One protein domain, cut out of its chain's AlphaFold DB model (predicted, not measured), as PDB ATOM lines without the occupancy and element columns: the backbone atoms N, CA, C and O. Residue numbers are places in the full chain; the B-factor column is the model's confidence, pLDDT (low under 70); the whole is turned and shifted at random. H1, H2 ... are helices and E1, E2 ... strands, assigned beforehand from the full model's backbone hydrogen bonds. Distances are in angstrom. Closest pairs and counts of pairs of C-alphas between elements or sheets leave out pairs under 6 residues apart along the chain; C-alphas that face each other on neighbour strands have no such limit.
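This is residues 11 to 134 of the 137 residues of an uncharacterized protein of Planctomycetaceae bacterium (UniProt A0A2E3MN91). Little regular structure: four small antiparallel hairpins, with E3-E4 in the middle, E5-E6 and E7-E8 on it, and E1-E2 away from it; residues 24 to 29 stick out. The named elements, mostly strand, hold 44 of 124 printed residues, in the order E1 E2 H1 E3 E4 E5 E6 H2 E7 E8. The whole is only just compact, close to loose: radius of gyration of the C-alphas 16.4 A, spans 55 by 36 by 25 A.

Hairpin E1, residues 39 to 43, and E2, 49 to 51, has N 42 and O 50 2.8 A apart. H1, 53 to 56, and H2, 101 to 104, are too short for O i to N i+4 pairs. Hairpin E3, 62 to 68, and E4, 77 to 82, has N 63 and O 81 at 2.8 A. Hairpin E5, 90 to 94, and E6, 97 to 100, has N 91 and O 99 at 2.9 A; E4 and E5 come closest at C-alphas Asp 77 and Arg 91, 4.7 A. Hairpin E7, 120 to 122, and E8, 131 to 133, has N 122 and O 131 at 3.0 A; E3 and E7 come closest at C-alphas Ala 66 and Thr 120, 5.7 A.

E1 begins at C-alpha 39 (127.798, 108.678, 119.006); E3 spans 17.1 A; E8 ends at C-alpha 133 (105.632, 108.417, 109.496).

The printed part has no cut; the link H2 to E7 is long; pLDDT is under 70 in 22 residues, among them 103 to 108.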
ATOM      1  N   TYR A  11     121.895 110.522 122.230       65.62
ATOM      2  CA  TYR A  11     122.323 110.284 120.867       65.62
ATOM      3  C   TYR A  11     122.758 111.605 120.239       65.62
ATOM      4  O   TYR A  11     121.980 112.561 120.188       65.62
ATOM      5  N   VAL A  12     123.999 111.656 119.771       70.62
ATOM      6  CA  VAL A  12     124.539 112.793 119.028       70.62
ATOM      7  C   VAL A  12     124.689 112.357 117.578       70.62
ATOM      8  O   VAL A  12     125.606 111.606 117.235       70.62
ATOM      9  N   GLY A  13     123.760 112.820 116.741       60.56
ATOM     10  CA  GLY A  13     123.887 112.723 115.293       60.56
ATOM     11  C   GLY A  13     124.985 113.676 114.850       60.56
ATOM     12  O   GLY A  13     124.826 114.893 114.955       60.56
ATOM     13  N   ASN A  14     126.118 113.133 114.415       65.75
ATOM     14  CA  ASN A  14     127.182 113.952 113.856       65.75
ATOM     15  C   ASN A  14     127.021 113.950 112.346       65.75
ATOM     16  O   ASN A  14     127.018 112.896 111.725       65.75
ATOM     17  N   TYR A  15     126.867 115.138 111.768       63.03
ATOM     18  CA  TYR A  15     126.684 115.273 110.330       63.03
ATOM     19  C   TYR A  15     128.017 115.523 109.613       63.03
ATOM     20  O   TYR A  15     128.283 114.890 108.601       63.03
ATOM     21  N   LEU A  16     128.881 116.393 110.155       69.12
ATOM     22  CA  LEU A  16     130.131 116.819 109.515       69.12
ATOM     23  C   LEU A  16     131.286 116.888 110.522       69.12
ATOM     24  O   LEU A  16     131.134 117.470 111.598       69.12
ATOM     25  N   ASP A  17     132.459 116.384 110.139       72.25
ATOM     26  CA  ASP A  17     133.710 116.601 110.873       72.25
ATOM     27  C   ASP A  17     134.303 117.976 110.517       72.25
ATOM     28  O   ASP A  17     135.124 118.122 109.607       72.25
ATOM     29  N   TYR A  18     133.907 119.008 111.264       69.38
ATOM     30  CA  TYR A  18     134.445 120.365 111.101       69.38
ATOM     31  C   TYR A  18     135.939 120.489 111.448       69.38
ATOM     32  O   TYR A  18     136.555 121.507 111.134       69.38
ATOM     33  N   GLY A  19     136.547 119.474 112.074       72.88
ATOM     34  CA  GLY A  19     137.987 119.425 112.328       72.88
ATOM     35  C   GLY A  19     138.812 119.155 111.068       72.88
ATOM     36  O   GLY A  19     140.023 119.386 111.067       72.88
ATOM     37  N   LYS A  20     138.169 118.703 109.987       69.56
ATOM     38  CA  LYS A  20     138.782 118.435 108.683       69.56
ATOM     39  C   LYS A  20     138.197 119.346 107.613       69.56
ATOM     40  O   LYS A  20     137.596 118.884 106.647       69.56
ATOM     41  N   VAL A  21     138.381 120.653 107.798       70.06
ATOM     42  CA  VAL A  21     137.992 121.644 106.789       70.06
ATOM     43  C   VAL A  21     138.685 121.298 105.461       70.06
ATOM     44  O   VAL A  21     139.911 121.132 105.447       70.06
ATOM     45  N   PRO A  22     137.937 121.177 104.355       67.06
ATOM     46  CA  PRO A  22     138.509 120.905 103.041       67.06
ATOM     47  C   PRO A  22     139.493 122.012 102.662       67.06
ATOM     48  O   PRO A  22     139.262 123.189 102.935       67.06
ATOM     49  N   SER A  23     140.631 121.662 102.069       69.19
ATOM     50  CA  SER A  23     141.595 122.670 101.633       69.19
ATOM     51  C   SER A  23     141.216 123.214 100.252       69.19
ATOM     52  O   SER A  23     141.087 122.457  99.295       69.19
ATOM     53  N   GLY A  24     141.101 124.543 100.134       64.88
ATOM     54  CA  GLY A  24     140.982 125.242  98.849       64.88
ATOM     55  C   GLY A  24     139.680 126.027  98.650       64.88
ATOM     56  O   GLY A  24     138.607 125.451  98.557       64.88
ATOM     57  N   THR A  25     139.843 127.344  98.467       65.56
ATOM     58  CA  THR A  25     138.831 128.398  98.211       65.56
ATOM     59  C   THR A  25     137.848 128.692  99.348       65.56
ATOM     60  O   THR A  25     137.407 127.796 100.044       65.56
ATOM     61  N   ASP A  26     137.481 129.967  99.524       68.75
ATOM     62  CA  ASP A  26     136.634 130.456 100.632       68.75
ATOM     63  C   ASP A  26     135.155 130.011 100.557       68.75
ATOM     64  O   ASP A  26     134.335 130.434 101.371       68.75
ATOM     65  N   ASN A  27     134.801 129.163  99.586       73.38
ATOM     66  CA  ASN A  27     133.450 128.653  99.376       73.38
ATOM     67  C   ASN A  27     133.451 127.130  99.505       73.38
ATOM     68  O   ASN A  27     133.886 126.435  98.590       73.38
ATOM     69  N   PHE A  28     132.903 126.632 100.613       71.62
ATOM     70  CA  PHE A  28     132.691 125.206 100.844       71.62
ATOM     71  C   PHE A  28     131.202 124.888 100.913       71.62
ATOM     72  O   PHE A  28     130.395 125.650 101.451       71.62
ATOM     73  N   SER A  29     130.851 123.730 100.382       72.31
ATOM     74  CA  SER A  29     129.567 123.077 100.539       72.31
ATOM     75  C   SER A  29     129.588 122.139 101.745       72.31
ATOM     76  O   SER A  29     130.631 121.612 102.128       72.31
ATOM     77  N   LEU A  30     128.413 121.849 102.312       65.25
ATOM     78  CA  LEU A  30     128.270 120.809 103.340       65.25
ATOM     79  C   LEU A  30     128.781 119.446 102.837       65.25
ATOM     80  O   LEU A  30     129.236 118.638 103.633       65.25
ATOM     81  N   TYR A  31     128.746 119.202 101.524       67.56
ATOM     82  CA  TYR A  31     129.252 117.969 100.916       67.56
ATOM     83  C   TYR A  31     130.780 117.868 100.865       67.56
ATOM     84  O   TYR A  31     131.289 116.790 100.569       67.56
ATOM     85  N   ASP A  32     131.506 118.955 101.132       73.38
ATOM     86  CA  ASP A  32     132.966 118.938 101.064       73.38
ATOM     87  C   ASP A  32     133.587 118.377 102.356       73.38
ATOM     88  O   ASP A  32     134.715 117.888 102.340       73.38
ATOM     89  N   PHE A  33     132.857 118.409 103.475       71.12
ATOM     90  CA  PHE A  33     133.316 117.891 104.765       71.12
ATOM     91  C   PHE A  33     133.243 116.363 104.820       71.12
ATOM     92  O   PHE A  33     132.327 115.746 104.281       71.12
ATOM     93  N   THR A  34     134.189 115.743 105.531       72.19
ATOM     94  CA  THR A  34     134.118 114.301 105.791       72.19
ATOM     95  C   THR A  34     133.020 113.989 106.798       72.19
ATOM     96  O   THR A  34     132.876 114.695 107.800       72.19
ATOM     97  N   ASP A  35     132.317 112.886 106.570       71.56
ATOM     98  CA  ASP A  35     131.304 112.375 107.485       71.56
ATOM     99  C   ASP A  35     131.910 112.022 108.854       71.56
ATOM    100  O   ASP A  35     133.067 111.594 108.965       71.56
ATOM    101  N   GLN A  36     131.111 112.178 109.907       74.31
ATOM    102  CA  GLN A  36     131.470 111.770 111.259       74.31
ATOM    103  C   GLN A  36     130.460 110.740 111.757       74.31
ATOM    104  O   GLN A  36     129.257 110.908 111.599       74.31
ATOM    105  N   ASN A  37     130.951 109.675 112.388       73.94
ATOM    106  CA  ASN A  37     130.067 108.663 112.952       73.94
ATOM    107  C   ASN A  37     129.189 109.272 114.051       73.94
ATOM    108  O   ASN A  37     129.646 110.091 114.861       73.94
ATOM    109  N   ASN A  38     127.952 108.793 114.131       78.44
ATOM    110  CA  ASN A  38     127.116 109.036 115.297       78.44
ATOM    111  C   ASN A  38     127.793 108.549 116.569       78.44
ATOM    112  O   ASN A  38     128.600 107.617 116.545       78.44
ATOM    113  N   ILE A  39     127.400 109.148 117.687       82.50
ATOM    114  CA  ILE A  39     127.798 108.678 119.006       82.50
ATOM    115  C   ILE A  39     126.539 108.422 119.825       82.50
ATOM    116  O   ILE A  39     125.675 109.291 119.955       82.50
ATOM    117  N   LEU A  40     126.455 107.223 120.397       83.12
ATOM    118  CA  LEU A  40     125.423 106.848 121.350       83.12
ATOM    119  C   LEU A  40     126.045 106.698 122.736       83.12
ATOM    120  O   LEU A  40     126.900 105.840 122.972       83.12
ATOM    121  N   HIS A  41     125.574 107.520 123.665       85.38
ATOM    122  CA  HIS A  41     125.971 107.476 125.059       85.38
ATOM    123  C   HIS A  41     124.866 106.890 125.932       85.38
ATOM    124  O   HIS A  41     123.759 107.426 126.021       85.38
ATOM    125  N   PHE A  42     125.209 105.823 126.647       83.38
ATOM    126  CA  PHE A  42     124.391 105.278 127.717       83.38
ATOM    127  C   PHE A  42     124.613 106.066 129.009       83.38
ATOM    128  O   PHE A  42     125.740 106.152 129.505       83.38
ATOM    129  N   ASN A  43     123.543 106.638 129.555       82.69
ATOM    130  CA  ASN A  43     123.575 107.335 130.834       82.69
ATOM    131  C   ASN A  43     123.571 106.316 131.981       82.69
ATOM    132  O   ASN A  43     122.607 105.588 132.163       82.69
ATOM    133  N   ARG A  44     124.634 106.293 132.787       82.19
ATOM    134  CA  ARG A  44     124.780 105.401 133.951       82.19
ATOM    135  C   ARG A  44     124.258 106.019 135.253       82.19
ATOM    136  O   ARG A  44     124.485 105.471 136.331       82.19
ATOM    137  N   GLY A  45     123.597 107.171 135.161       79.56
ATOM    138  CA  GLY A  45     123.206 108.004 136.290       79.56
ATOM    139  C   GLY A  45     124.316 108.963 136.722       79.56
ATOM    140  O   GLY A  45     125.466 108.867 136.297       79.56
ATOM    141  N   TYR A  46     123.961 109.926 137.578       83.81
ATOM    142  CA  TYR A  46     124.906 110.866 138.204       83.81
ATOM    143  C   TYR A  46     125.798 111.645 137.217       83.81
ATOM    144  O   TYR A  46     126.940 111.976 137.531       83.81
ATOM    145  N   GLY A  47     125.286 111.930 136.015       81.94
ATOM    146  CA  GLY A  47     126.029 112.636 134.966       81.94
ATOM    147  C   GLY A  47     127.137 111.806 134.312       81.94
ATOM    148  O   GLY A  47     127.978 112.365 133.612       81.94
ATOM    149  N   GLN A  48     127.165 110.489 134.537       82.94
ATOM    150  CA  GLN A  48     128.127 109.586 133.920       82.94
ATOM    151  C   GLN A  48     127.559 108.989 132.638       82.94
ATOM    152  O   GLN A  48     126.465 108.427 132.629       82.94
ATOM    153  N   PHE A  49     128.342 109.053 131.567       85.88
ATOM    154  CA  PHE A  49     127.977 108.525 130.260       85.88
ATOM    155  C   PHE A  49     129.014 107.509 129.788       85.88
ATOM    156  O   PHE A  49     130.214 107.685 129.997       85.88
ATOM    157  N   MET A  50     128.547 106.440 129.152       86.19
ATOM    158  CA  MET A  50     129.376 105.411 128.532       86.19
ATOM    159  C   MET A  50     129.106 105.396 127.032       86.19
ATOM    160  O   MET A  50     127.960 105.268 126.618       86.19
ATOM    161  N   ASP A  51     130.146 105.541 126.215       86.81
ATOM    162  CA  ASP A  51     130.036 105.330 124.769       86.81
ATOM    163  C   ASP A  51     129.723 103.852 124.486       86.81
ATOM    164  O   ASP A  51     130.494 102.960 124.847       86.81
ATOM    165  N   VAL A  52     128.568 103.606 123.866       85.81
ATOM    166  CA  VAL A  52     128.077 102.278 123.465       85.81
ATOM    167  C   VAL A  52     127.897 102.169 121.948       85.81
ATOM    168  O   VAL A  52     127.322 101.201 121.448       85.81
ATOM    169  N   THR A  53     128.422 103.134 121.191       82.69
ATOM    170  CA  THR A  53     128.238 103.255 119.737       82.69
ATOM    171  C   THR A  53     128.645 101.975 119.013       82.69
ATOM    172  O   THR A  53     127.871 101.414 118.238       82.69
ATOM    173  N   LYS A  54     129.846 101.457 119.309       82.56
ATOM    174  CA  LYS A  54     130.376 100.242 118.667       82.56
ATOM    175  C   LYS A  54     129.640  98.973 119.080       82.56
ATOM    176  O   LYS A  54     129.493  98.081 118.257       82.56
ATOM    177  N   SER A  55     129.211  98.874 120.339       80.44
ATOM    178  CA  SER A  55     128.502  97.685 120.828       80.44
ATOM    179  C   SER A  55     127.093  97.575 120.257       80.44
ATOM    180  O   SER A  55     126.603  96.467 120.079       80.44
ATOM    181  N   VAL A  56     126.462  98.715 119.973       77.12
ATOM    182  CA  VAL A  56     125.113  98.790 119.400       77.12
ATOM    183  C   VAL A  56     125.140  98.785 117.864       77.12
ATOM    184  O   VAL A  56     124.190  98.343 117.224       77.12
ATOM    185  N   GLY A  57     126.236  99.245 117.254       78.56
ATOM    186  CA  GLY A  57     126.396  99.261 115.799       78.56
ATOM    187  C   GLY A  57     125.648 100.398 115.099       78.56
ATOM    188  O   GLY A  57     125.365 100.290 113.911       78.56
ATOM    189  N   ILE A  58     125.326 101.491 115.802       77.44
ATOM    190  CA  ILE A  58     124.780 102.712 115.182       77.44
ATOM    191  C   ILE A  58     125.947 103.640 114.835       77.44
ATOM    192  O   ILE A  58     126.259 104.573 115.569       77.44
ATOM    193  N   THR A  59     126.633 103.355 113.732       75.06
ATOM    194  CA  THR A  59     127.806 104.131 113.281       75.06
ATOM    195  C   THR A  59     127.576 104.893 111.982       75.06
ATOM    196  O   THR A  59     128.464 105.625 111.560       75.06
ATOM    197  N   HIS A  60     126.420 104.701 111.352       77.81
ATOM    198  CA  HIS A  60     126.075 105.288 110.058       77.81
ATOM    199  C   HIS A  60     125.964 106.808 110.131       77.81
ATOM    200  O   HIS A  60     125.858 107.371 111.211       77.81
ATOM    201  N   LEU A  61     125.988 107.494 108.996       79.44
ATOM    202  CA  LEU A  61     125.720 108.926 108.980       79.44
ATOM    203  C   LEU A  61     124.209 109.163 109.062       79.44
ATOM    204  O   LEU A  61     123.480 108.794 108.140       79.44
ATOM    205  N   THR A  62     123.750 109.809 110.131       81.50
ATOM    206  CA  THR A  62     122.321 110.016 110.396       81.50
ATOM    207  C   THR A  62     121.946 111.494 110.347       81.50
ATOM    208  O   THR A  62     122.604 112.344 110.942       81.50
ATOM    209  N   LEU A  63     120.862 111.796 109.637       81.94
ATOM    210  CA  LEU A  63     120.323 113.145 109.455       81.94
ATOM    211  C   LEU A  63     119.268 113.498 110.510       81.94
ATOM    212  O   LEU A  63     119.069 114.666 110.835       81.94
ATOM    213  N   TRP A  64     118.573 112.487 111.028       86.12
ATOM    214  CA  TRP A  64     117.495 112.632 112.000       86.12
ATOM    215  C   TRP A  64     117.336 111.353 112.819       86.12
ATOM    216  O   TRP A  64     117.587 110.268 112.308       86.12
ATOM    217  N   VAL A  65     116.873 111.454 114.065       88.06
ATOM    218  CA  VAL A  65     116.476 110.279 114.854       88.06
ATOM    219  C   VAL A  65     115.103 110.508 115.448       88.06
ATOM    220  O   VAL A  65     114.919 111.406 116.271       88.06
ATOM    221  N   ALA A  66     114.154 109.665 115.052       90.19
ATOM    222  CA  ALA A  66     112.879 109.552 115.737       90.19
ATOM    223  C   ALA A  66     113.025 108.580 116.913       90.19
ATOM    224  O   ALA A  66     113.790 107.617 116.842       90.19
ATOM    225  N   ARG A  67     112.298 108.830 118.001       91.06
ATOM    226  CA  ARG A  67     112.351 107.999 119.207       91.06
ATOM    227  C   ARG A  67     110.970 107.847 119.829       91.06
ATOM    228  O   ARG A  67     110.247 108.841 119.911       91.06
ATOM    229  N   ALA A  68     110.649 106.642 120.273       90.88
ATOM    230  CA  ALA A  68     109.400 106.299 120.942       90.88
ATOM    231  C   ALA A  68     109.549 104.954 121.661       90.88
ATOM    232  O   ALA A  68     110.438 104.190 121.319       90.88
ATOM    233  N   ASP A  69     108.695 104.685 122.640       90.25
ATOM    234  CA  ASP A  69     108.483 103.338 123.184       90.25
ATOM    235  C   ASP A  69     107.412 102.673 122.311       90.25
ATOM    236  O   ASP A  69     106.221 102.910 122.521       90.25
ATOM    237  N   CYS A  70     107.823 102.010 121.223       89.00
ATOM    238  CA  CYS A  70     106.883 101.570 120.182       89.00
ATOM    239  C   CYS A  70     106.276 100.191 120.449       89.00
ATOM    240  O   CYS A  70     105.256  99.862 119.849       89.00
ATOM    241  N   ASP A  71     106.869  99.398 121.344       87.94
ATOM    242  CA  ASP A  71     106.325  98.109 121.776       87.94
ATOM    243  C   ASP A  71     105.798  98.109 123.223       87.94
ATOM    244  O   ASP A  71     105.289  97.086 123.694       87.94
ATOM    245  N   GLY A  72     105.837  99.262 123.898       88.44
ATOM    246  CA  GLY A  72     105.229  99.486 125.206       88.44
ATOM    247  C   GLY A  72     105.990  98.831 126.358       88.44
ATOM    248  O   GLY A  72     105.402  98.588 127.420       88.44
ATOM    249  N   ASP A  73     107.269  98.501 126.166       87.06
ATOM    250  CA  ASP A  73     108.102  97.837 127.169       87.06
ATOM    251  C   ASP A  73     108.741  98.815 128.180       87.06
ATOM    252  O   ASP A  73     109.313  98.398 129.197       87.06
ATOM    253  N   GLY A  74     108.564 100.124 127.962       86.38
ATOM    254  CA  GLY A  74     109.097 101.209 128.785       86.38
ATOM    255  C   GLY A  74     110.494 101.679 128.370       86.38
ATOM    256  O   GLY A  74     111.018 102.639 128.956       86.38
ATOM    257  N   GLY A  75     111.114 101.020 127.392       85.12
ATOM    258  CA  GLY A  75     112.363 101.384 126.750       85.12
ATOM    259  C   GLY A  75     112.129 102.314 125.561       85.12
ATOM    260  O   GLY A  75     111.291 102.083 124.707       85.12
ATOM    261  N   ILE A  76     112.899 103.404 125.474       87.38
ATOM    262  CA  ILE A  76     112.828 104.276 124.292       87.38
ATOM    263  C   ILE A  76     113.636 103.667 123.142       87.38
ATOM    264  O   ILE A  76     114.867 103.606 123.215       87.38
ATOM    265  N   ASP A  77     112.945 103.300 122.071       88.31
ATOM    266  CA  ASP A  77     113.499 102.824 120.808       88.31
ATOM    267  C   ASP A  77     113.989 103.975 119.932       88.31
ATOM    268  O   ASP A  77     113.580 105.134 120.075       88.31
ATOM    269  N   LEU A  78     114.878 103.654 118.991       89.31
ATOM    270  CA  LEU A  78     115.481 104.620 118.078       89.31
ATOM    271  C   LEU A  78     115.242 104.222 116.624       89.31
ATOM    272  O   LEU A  78     115.532 103.100 116.217       89.31
ATOM    273  N   TYR A  79     114.815 105.184 115.815       89.38
ATOM    274  CA  TYR A  79     114.735 105.056 114.367       89.38
ATOM    275  C   TYR A  79     115.586 106.147 113.693       89.38
ATOM    276  O   TYR A  79     115.124 107.282 113.520       89.38
ATOM    277  N   PRO A  80     116.861 105.854 113.375       87.31
ATOM    278  CA  PRO A  80     117.728 106.760 112.639       87.31
ATOM    279  C   PRO A  80     117.365 106.834 111.152       87.31
ATOM    280  O   PRO A  80     117.242 105.816 110.473       87.31
ATOM    281  N   ALA A  81     117.274 108.064 110.651       87.31
ATOM    282  CA  ALA A  81     117.201 108.406 109.239       87.31
ATOM    283  C   ALA A  81     118.624 108.598 108.697       87.31
ATOM    284  O   ALA A  81     119.248 109.652 108.861       87.31
ATOM    285  N   ASN A  82     119.177 107.546 108.118       84.00
ATOM    286  CA  ASN A  82     120.514 107.512 107.561       84.00
ATOM    287  C   ASN A  82     120.561 108.192 106.187       84.00
ATOM    288  O   ASN A  82     119.602 108.173 105.424       84.00
ATOM    289  N   LYS A  83     121.692 108.827 105.866       78.62
ATOM    290  CA  LYS A  83     121.868 109.538 104.586       78.62
ATOM    291  C   LYS A  83     122.038 108.577 103.408       78.62
ATOM    292  O   LYS A  83     121.525 108.841 102.328       78.62
ATOM    293  N   THR A  84     122.825 107.520 103.599       75.38
ATOM    294  CA  THR A  84     123.261 106.603 102.529       75.38
ATOM    295  C   THR A  84     123.132 105.127 102.900       75.38
ATOM    296  O   THR A  84     123.420 104.268 102.073       75.38
ATOM    297  N   ASP A  85     122.732 104.838 104.137       79.62
ATOM    298  CA  ASP A  85     122.571 103.490 104.678       79.62
ATOM    299  C   ASP A  85     121.099 103.218 104.994       79.62
ATOM    300  O   ASP A  85     120.269 104.121 104.959       79.62
ATOM    301  N   GLN A  86     120.774 101.970 105.332       83.50
ATOM    302  CA  GLN A  86     119.403 101.590 105.664       83.50
ATOM    303  C   GLN A  86     118.925 102.261 106.957       83.50
ATOM    304  O   GLN A  86     119.622 102.218 107.972       83.50
ATOM    305  N   ASN A  87     117.710 102.795 106.947       86.19
ATOM    306  CA  ASN A  87     116.970 103.202 108.134       86.19
ATOM    307  C   ASN A  87     116.413 101.939 108.796       86.19
ATOM    308  O   ASN A  87     115.723 101.144 108.156       86.19
ATOM    309  N   ILE A  88     116.753 101.713 110.062       86.44
ATOM    310  CA  ILE A  88     116.410 100.486 110.788       86.44
ATOM    311  C   ILE A  88     115.921 100.871 112.178       86.44
ATOM    312  O   ILE A  88     116.559 101.680 112.841       86.44
ATOM    313  N   LEU A  89     114.846 100.244 112.658       88.00
ATOM    314  CA  LEU A  89     114.419 100.377 114.048       88.00
ATOM    315  C   LEU A  89     115.405  99.648 114.975       88.00
ATOM    316  O   LEU A  89     115.677  98.454 114.806       88.00
ATOM    317  N   TYR A  90     115.925 100.355 115.967       86.69
ATOM    318  CA  TYR A  90     116.729  99.809 117.052       86.69
ATOM    319  C   TYR A  90     115.875  99.767 118.311       86.69
ATOM    320  O   TYR A  90     115.584 100.814 118.889       86.69
ATOM    321  N   ARG A  91     115.506  98.557 118.732       87.81
ATOM    322  CA  ARG A  91     114.684  98.349 119.923       87.81
ATOM    323  C   ARG A  91     115.524  98.342 121.195       87.81
ATOM    324  O   ARG A  91     116.575  97.697 121.214       87.81
ATOM    325  N   ASN A  92     115.083  99.009 122.250       86.00
ATOM    326  CA  ASN A  92     115.762  99.073 123.542       86.00
ATOM    327  C   ASN A  92     115.304  97.952 124.494       86.00
ATOM    328  O   ASN A  92     114.654  98.195 125.500       86.00
ATOM    329  N   ASP A  93     115.731  96.721 124.209       79.69
ATOM    330  CA  ASP A  93     115.322  95.494 124.921       79.69
ATOM    331  C   ASP A  93     115.805  95.366 126.386       79.69
ATOM    332  O   ASP A  93     115.535  94.369 127.059       79.69
ATOM    333  N   SER A  94     116.682  96.257 126.845       74.25
ATOM    334  CA  SER A  94     117.212  96.387 128.217       74.25
ATOM    335  C   SER A  94     118.452  97.262 128.162       74.25
ATOM    336  O   SER A  94     119.125  97.326 127.145       74.25
ATOM    337  N   GLU A  95     118.849  97.887 129.261       66.62
ATOM    338  CA  GLU A  95     120.054  98.717 129.260       66.62
ATOM    339  C   GLU A  95     121.341  97.885 129.423       66.62
ATOM    340  O   GLU A  95     121.395  97.031 130.315       66.62
ATOM    341  N   PRO A  96     122.428  98.116 128.652       63.78
ATOM    342  CA  PRO A  96     122.620  99.007 127.496       63.78
ATOM    343  C   PRO A  96     122.555  98.248 126.148       63.78
ATOM    344  O   PRO A  96     123.503  98.258 125.357       63.78
ATOM    345  N   ARG A  97     121.480  97.505 125.908       75.12
ATOM    346  CA  ARG A  97     121.284  96.592 124.778       75.12
ATOM    347  C   ARG A  97     120.204  97.141 123.847       75.12
ATOM    348  O   ARG A  97     119.016  96.959 124.074       75.12
ATOM    349  N   PHE A  98     120.650  97.735 122.749       83.25
ATOM    350  CA  PHE A  98     119.788  97.947 121.592       83.25
ATOM    351  C   PHE A  98     119.881  96.747 120.654       83.25
ATOM    352  O   PHE A  98     120.977  96.286 120.323       83.25
ATOM    353  N   THR A  99     118.733  96.275 120.191       84.06
ATOM    354  CA  THR A  99     118.616  95.218 119.193       84.06
ATOM    355  C   THR A  99     118.325  95.842 117.839       84.06
ATOM    356  O   THR A  99     117.314  96.512 117.644       84.06
ATOM    357  N   ASN A 100     119.205  95.588 116.873       81.31
ATOM    358  CA  ASN A 100     118.937  95.888 115.472       81.31
ATOM    359  C   ASN A 100     117.814  94.964 114.962       81.31
ATOM    360  O   ASN A 100     117.990  93.743 114.891       81.31
ATOM    361  N   THR A 101     116.663  95.537 114.601       78.69
ATOM    362  CA  THR A 101     115.484  94.749 114.199       78.69
ATOM    363  C   THR A 101     115.545  94.216 112.765       78.69
ATOM    364  O   THR A 101     114.780  93.307 112.445       78.69
ATOM    365  N   ASN A 102     116.496  94.665 111.932       72.00
ATOM    366  CA  ASN A 102     116.673  94.207 110.541       72.00
ATOM    367  C   ASN A 102     116.891  92.686 110.453       72.00
ATOM    368  O   ASN A 102     116.450  92.034 109.512       72.00
ATOM    369  N   PHE A 103     117.538  92.102 111.467       60.81
ATOM    370  CA  PHE A 103     117.813  90.662 111.530       60.81
ATOM    371  C   PHE A 103     116.941  89.915 112.543       60.81
ATOM    372  O   PHE A 103     116.836  88.690 112.472       60.81
ATOM    373  N   ALA A 104     116.354  90.627 113.510       51.94
ATOM    374  CA  ALA A 104     115.781  90.001 114.697       51.94
ATOM    375  C   ALA A 104     114.339  89.519 114.515       51.94
ATOM    376  O   ALA A 104     113.956  88.581 115.200       51.94
ATOM    377  N   ASN A 105     113.547  90.094 113.611       48.47
ATOM    378  CA  ASN A 105     112.234  89.580 113.218       48.47
ATOM    379  C   ASN A 105     111.736  90.420 112.040       48.47
ATOM    380  O   ASN A 105     111.523  91.618 112.198       48.47
ATOM    381  N   TYR A 106     111.470  89.787 110.896       50.44
ATOM    382  CA  TYR A 106     110.896  90.383 109.678       50.44
ATOM    383  C   TYR A 106     109.484  90.985 109.861       50.44
ATOM    384  O   TYR A 106     108.730  91.050 108.908       50.44
ATOM    385  N   ARG A 107     109.069  91.362 111.075       52.78
ATOM    386  CA  ARG A 107     107.729  91.884 111.366       52.78
ATOM    387  C   ARG A 107     107.677  93.396 111.517       52.78
ATOM    388  O   ARG A 107     106.591  93.934 111.376       52.78
ATOM    389  N   SER A 108     108.803  94.067 111.779       64.38
ATOM    390  CA  SER A 108     108.786  95.531 111.872       64.38
ATOM    391  C   SER A 108     108.490  96.165 110.511       64.38
ATOM    392  O   SER A 108     107.826  97.187 110.454       64.38
ATOM    393  N   HIS A 109     108.953  95.557 109.407       71.38
ATOM    394  CA  HIS A 109     108.808  96.090 108.039       71.38
ATOM    395  C   HIS A 109     109.251  97.559 107.891       71.38
ATOM    396  O   HIS A 109     108.937  98.213 106.904       71.38
ATOM    397  N   THR A 110     110.039  98.062 108.841       76.50
ATOM    398  CA  THR A 110     110.466  99.458 108.895       76.50
ATOM    399  C   THR A 110     111.797  99.677 108.185       76.50
ATOM    400  O   THR A 110     112.440 100.688 108.425       76.50
ATOM    401  N   VAL A 111     112.309  98.716 107.413       82.06
ATOM    402  CA  VAL A 111     113.589  98.897 106.715       82.06
ATOM    403  C   VAL A 111     113.352  99.783 105.500       82.06
ATOM    404  O   VAL A 111     112.646  99.372 104.581       82.06
ATOM    405  N   ASP A 112     113.977 100.956 105.476       81.75
ATOM    406  CA  ASP A 112     114.006 101.829 104.301       81.75
ATOM    407  C   ASP A 112     115.449 102.040 103.841       81.75
ATOM    408  O   ASP A 112     116.370 102.084 104.650       81.75
ATOM    409  N   ILE A 113     115.662 102.130 102.533       82.25
ATOM    410  CA  ILE A 113     116.977 102.359 101.924       82.25
ATOM    411  C   ILE A 113     117.170 103.810 101.468       82.25
ATOM    412  O   ILE A 113     118.249 104.159 100.992       82.25
ATOM    413  N   ARG A 114     116.119 104.631 101.542       83.06
ATOM    414  CA  ARG A 114     116.129 106.035 101.136       83.06
ATOM    415  C   ARG A 114     116.539 106.926 102.299       83.06
ATOM    416  O   ARG A 114     116.331 106.600 103.468       83.06
ATOM    417  N   GLY A 115     117.119 108.071 101.956       78.06
ATOM    418  CA  GLY A 115     117.395 109.112 102.932       78.06
ATOM    419  C   GLY A 115     116.102 109.789 103.381       78.06
ATOM    420  O   GLY A 115     115.160 109.929 102.607       78.06
ATOM    421  N   GLY A 116     116.078 110.261 104.627       79.12
ATOM    422  CA  GLY A 116     114.914 110.942 105.198       79.12
ATOM    423  C   GLY A 116     115.296 111.951 106.278       79.12
ATOM    424  O   GLY A 116     116.370 111.869 106.874       79.12
ATOM    425  N   ILE A 117     114.422 112.929 106.523       84.81
ATOM    426  CA  ILE A 117     114.507 113.890 107.639       84.81
ATOM    427  C   ILE A 117     113.087 114.173 108.120       84.81
ATOM    428  O   ILE A 117     112.191 114.334 107.305       84.81
ATOM    429  N   GLY A 118     112.889 114.318 109.433       86.38
ATOM    430  CA  GLY A 118     111.578 114.673 109.987       86.38
ATOM    431  C   GLY A 118     110.668 113.468 110.210       86.38
ATOM    432  O   GLY A 118     109.449 113.611 110.235       86.38
ATOM    433  N   ILE A 119     111.267 112.290 110.389       89.50
ATOM    434  CA  ILE A 119     110.563 111.078 110.811       89.50
ATOM    435  C   ILE A 119     109.895 111.338 112.167       89.50
ATOM    436  O   ILE A 119     110.533 111.870 113.083       89.50
ATOM    437  N   THR A 120     108.624 110.964 112.299       93.06
ATOM    438  CA  THR A 120     107.840 111.177 113.521       93.06
ATOM    439  C   THR A 120     107.005 109.956 113.873       93.06
ATOM    440  O   THR A 120     106.607 109.193 112.997       93.06
ATOM    441  N   TRP A 121     106.726 109.821 115.167       93.94
ATOM    442  CA  TRP A 121     105.821 108.818 115.716       93.94
ATOM    443  C   TRP A 121     104.477 109.454 116.076       93.94
ATOM    444  O   TRP A 121     104.440 110.628 116.459       93.94
ATOM    445  N   GLY A 122     103.399 108.682 115.996       93.75
ATOM    446  CA  GLY A 122     102.084 109.056 116.512       93.75
ATOM    447  C   GLY A 122     101.070 107.937 116.318       93.75
ATOM    448  O   GLY A 122     101.200 107.178 115.376       93.75
ATOM    449  N   ASP A 123     100.078 107.857 117.197       95.00
ATOM    450  CA  ASP A 123      98.927 106.957 117.055       95.00
ATOM    451  C   ASP A 123      97.940 107.594 116.059       95.00
ATOM    452  O   ASP A 123      97.178 108.505 116.407       95.00
ATOM    453  N   TYR A 124      98.079 107.257 114.777       95.31
ATOM    454  CA  TYR A 124      97.381 107.926 113.679       95.31
ATOM    455  C   TYR A 124      95.951 107.411 113.508       95.31
ATOM    456  O   TYR A 124      95.063 108.195 113.150       95.31
ATOM    457  N   ASP A 125      95.717 106.122 113.750       96.88
ATOM    458  CA  ASP A 125      94.400 105.495 113.615       96.88
ATOM    459  C   ASP A 125      93.659 105.288 114.949       96.88
ATOM    460  O   ASP A 125      92.484 104.900 114.944       96.88
ATOM    461  N   ASN A 126      94.271 105.708 116.062       95.94
ATOM    462  CA  ASN A 126      93.712 105.702 117.409       95.94
ATOM    463  C   ASN A 126      93.424 104.272 117.909       95.94
ATOM    464  O   ASN A 126      92.415 104.041 118.593       95.94
ATOM    465  N   ASP A 127      94.282 103.314 117.552       95.88
ATOM    466  CA  ASP A 127      94.236 101.936 118.046       95.88
ATOM    467  C   ASP A 127      95.069 101.721 119.324       95.88
ATOM    468  O   ASP A 127      94.866 100.732 120.039       95.88
ATOM    469  N   GLY A 128      95.881 102.717 119.690       92.00
ATOM    470  CA  GLY A 128      96.721 102.726 120.883       92.00
ATOM    471  C   GLY A 128      98.149 102.238 120.649       92.00
ATOM    472  O   GLY A 128      98.951 102.339 121.583       92.00
ATOM    473  N   ASP A 129      98.477 101.771 119.444       91.00
ATOM    474  CA  ASP A 129      99.834 101.469 119.005       91.00
ATOM    475  C   ASP A 129     100.429 102.693 118.270       91.00
ATOM    476  O   ASP A 129      99.729 103.537 117.712       91.00
ATOM    477  N   LEU A 130     101.755 102.868 118.322       92.31
ATOM    478  CA  LEU A 130     102.401 104.005 117.657       92.31
ATOM    479  C   LEU A 130     102.721 103.697 116.194       92.31
ATOM    480  O   LEU A 130     103.487 102.780 115.897       92.31
ATOM    481  N   ASP A 131     102.272 104.569 115.295       90.94
ATOM    482  CA  ASP A 131     102.656 104.557 113.888       90.94
ATOM    483  C   ASP A 131     103.924 105.370 113.627       90.94
ATOM    484  O   ASP A 131     104.207 106.384 114.278       90.94
ATOM    485  N   LEU A 132     104.666 104.957 112.599       90.25
ATOM    486  CA  LEU A 132     105.862 105.638 112.118       90.25
ATOM    487  C   LEU A 132     105.593 106.320 110.773       90.25
ATOM    488  O   LEU A 132     105.381 105.658 109.758       90.25
ATOM    489  N   PHE A 133     105.677 107.651 110.738       90.19
ATOM    490  CA  PHE A 133     105.632 108.417 109.496       90.19
ATOM    491  C   PHE A 133     107.048 108.715 108.994       90.19
ATOM    492  O   PHE A 133     107.828 109.393 109.671       90.19
ATOM    493  N   ILE A 134     107.354 108.242 107.784       87.75
ATOM    494  CA  ILE A 134     108.666 108.380 107.145       87.75
ATOM    495  C   ILE A 134     108.530 109.233 105.871       87.75
ATOM    496  O   ILE A 134     108.019 108.759 104.855       87.75
TER     497      ILE A 134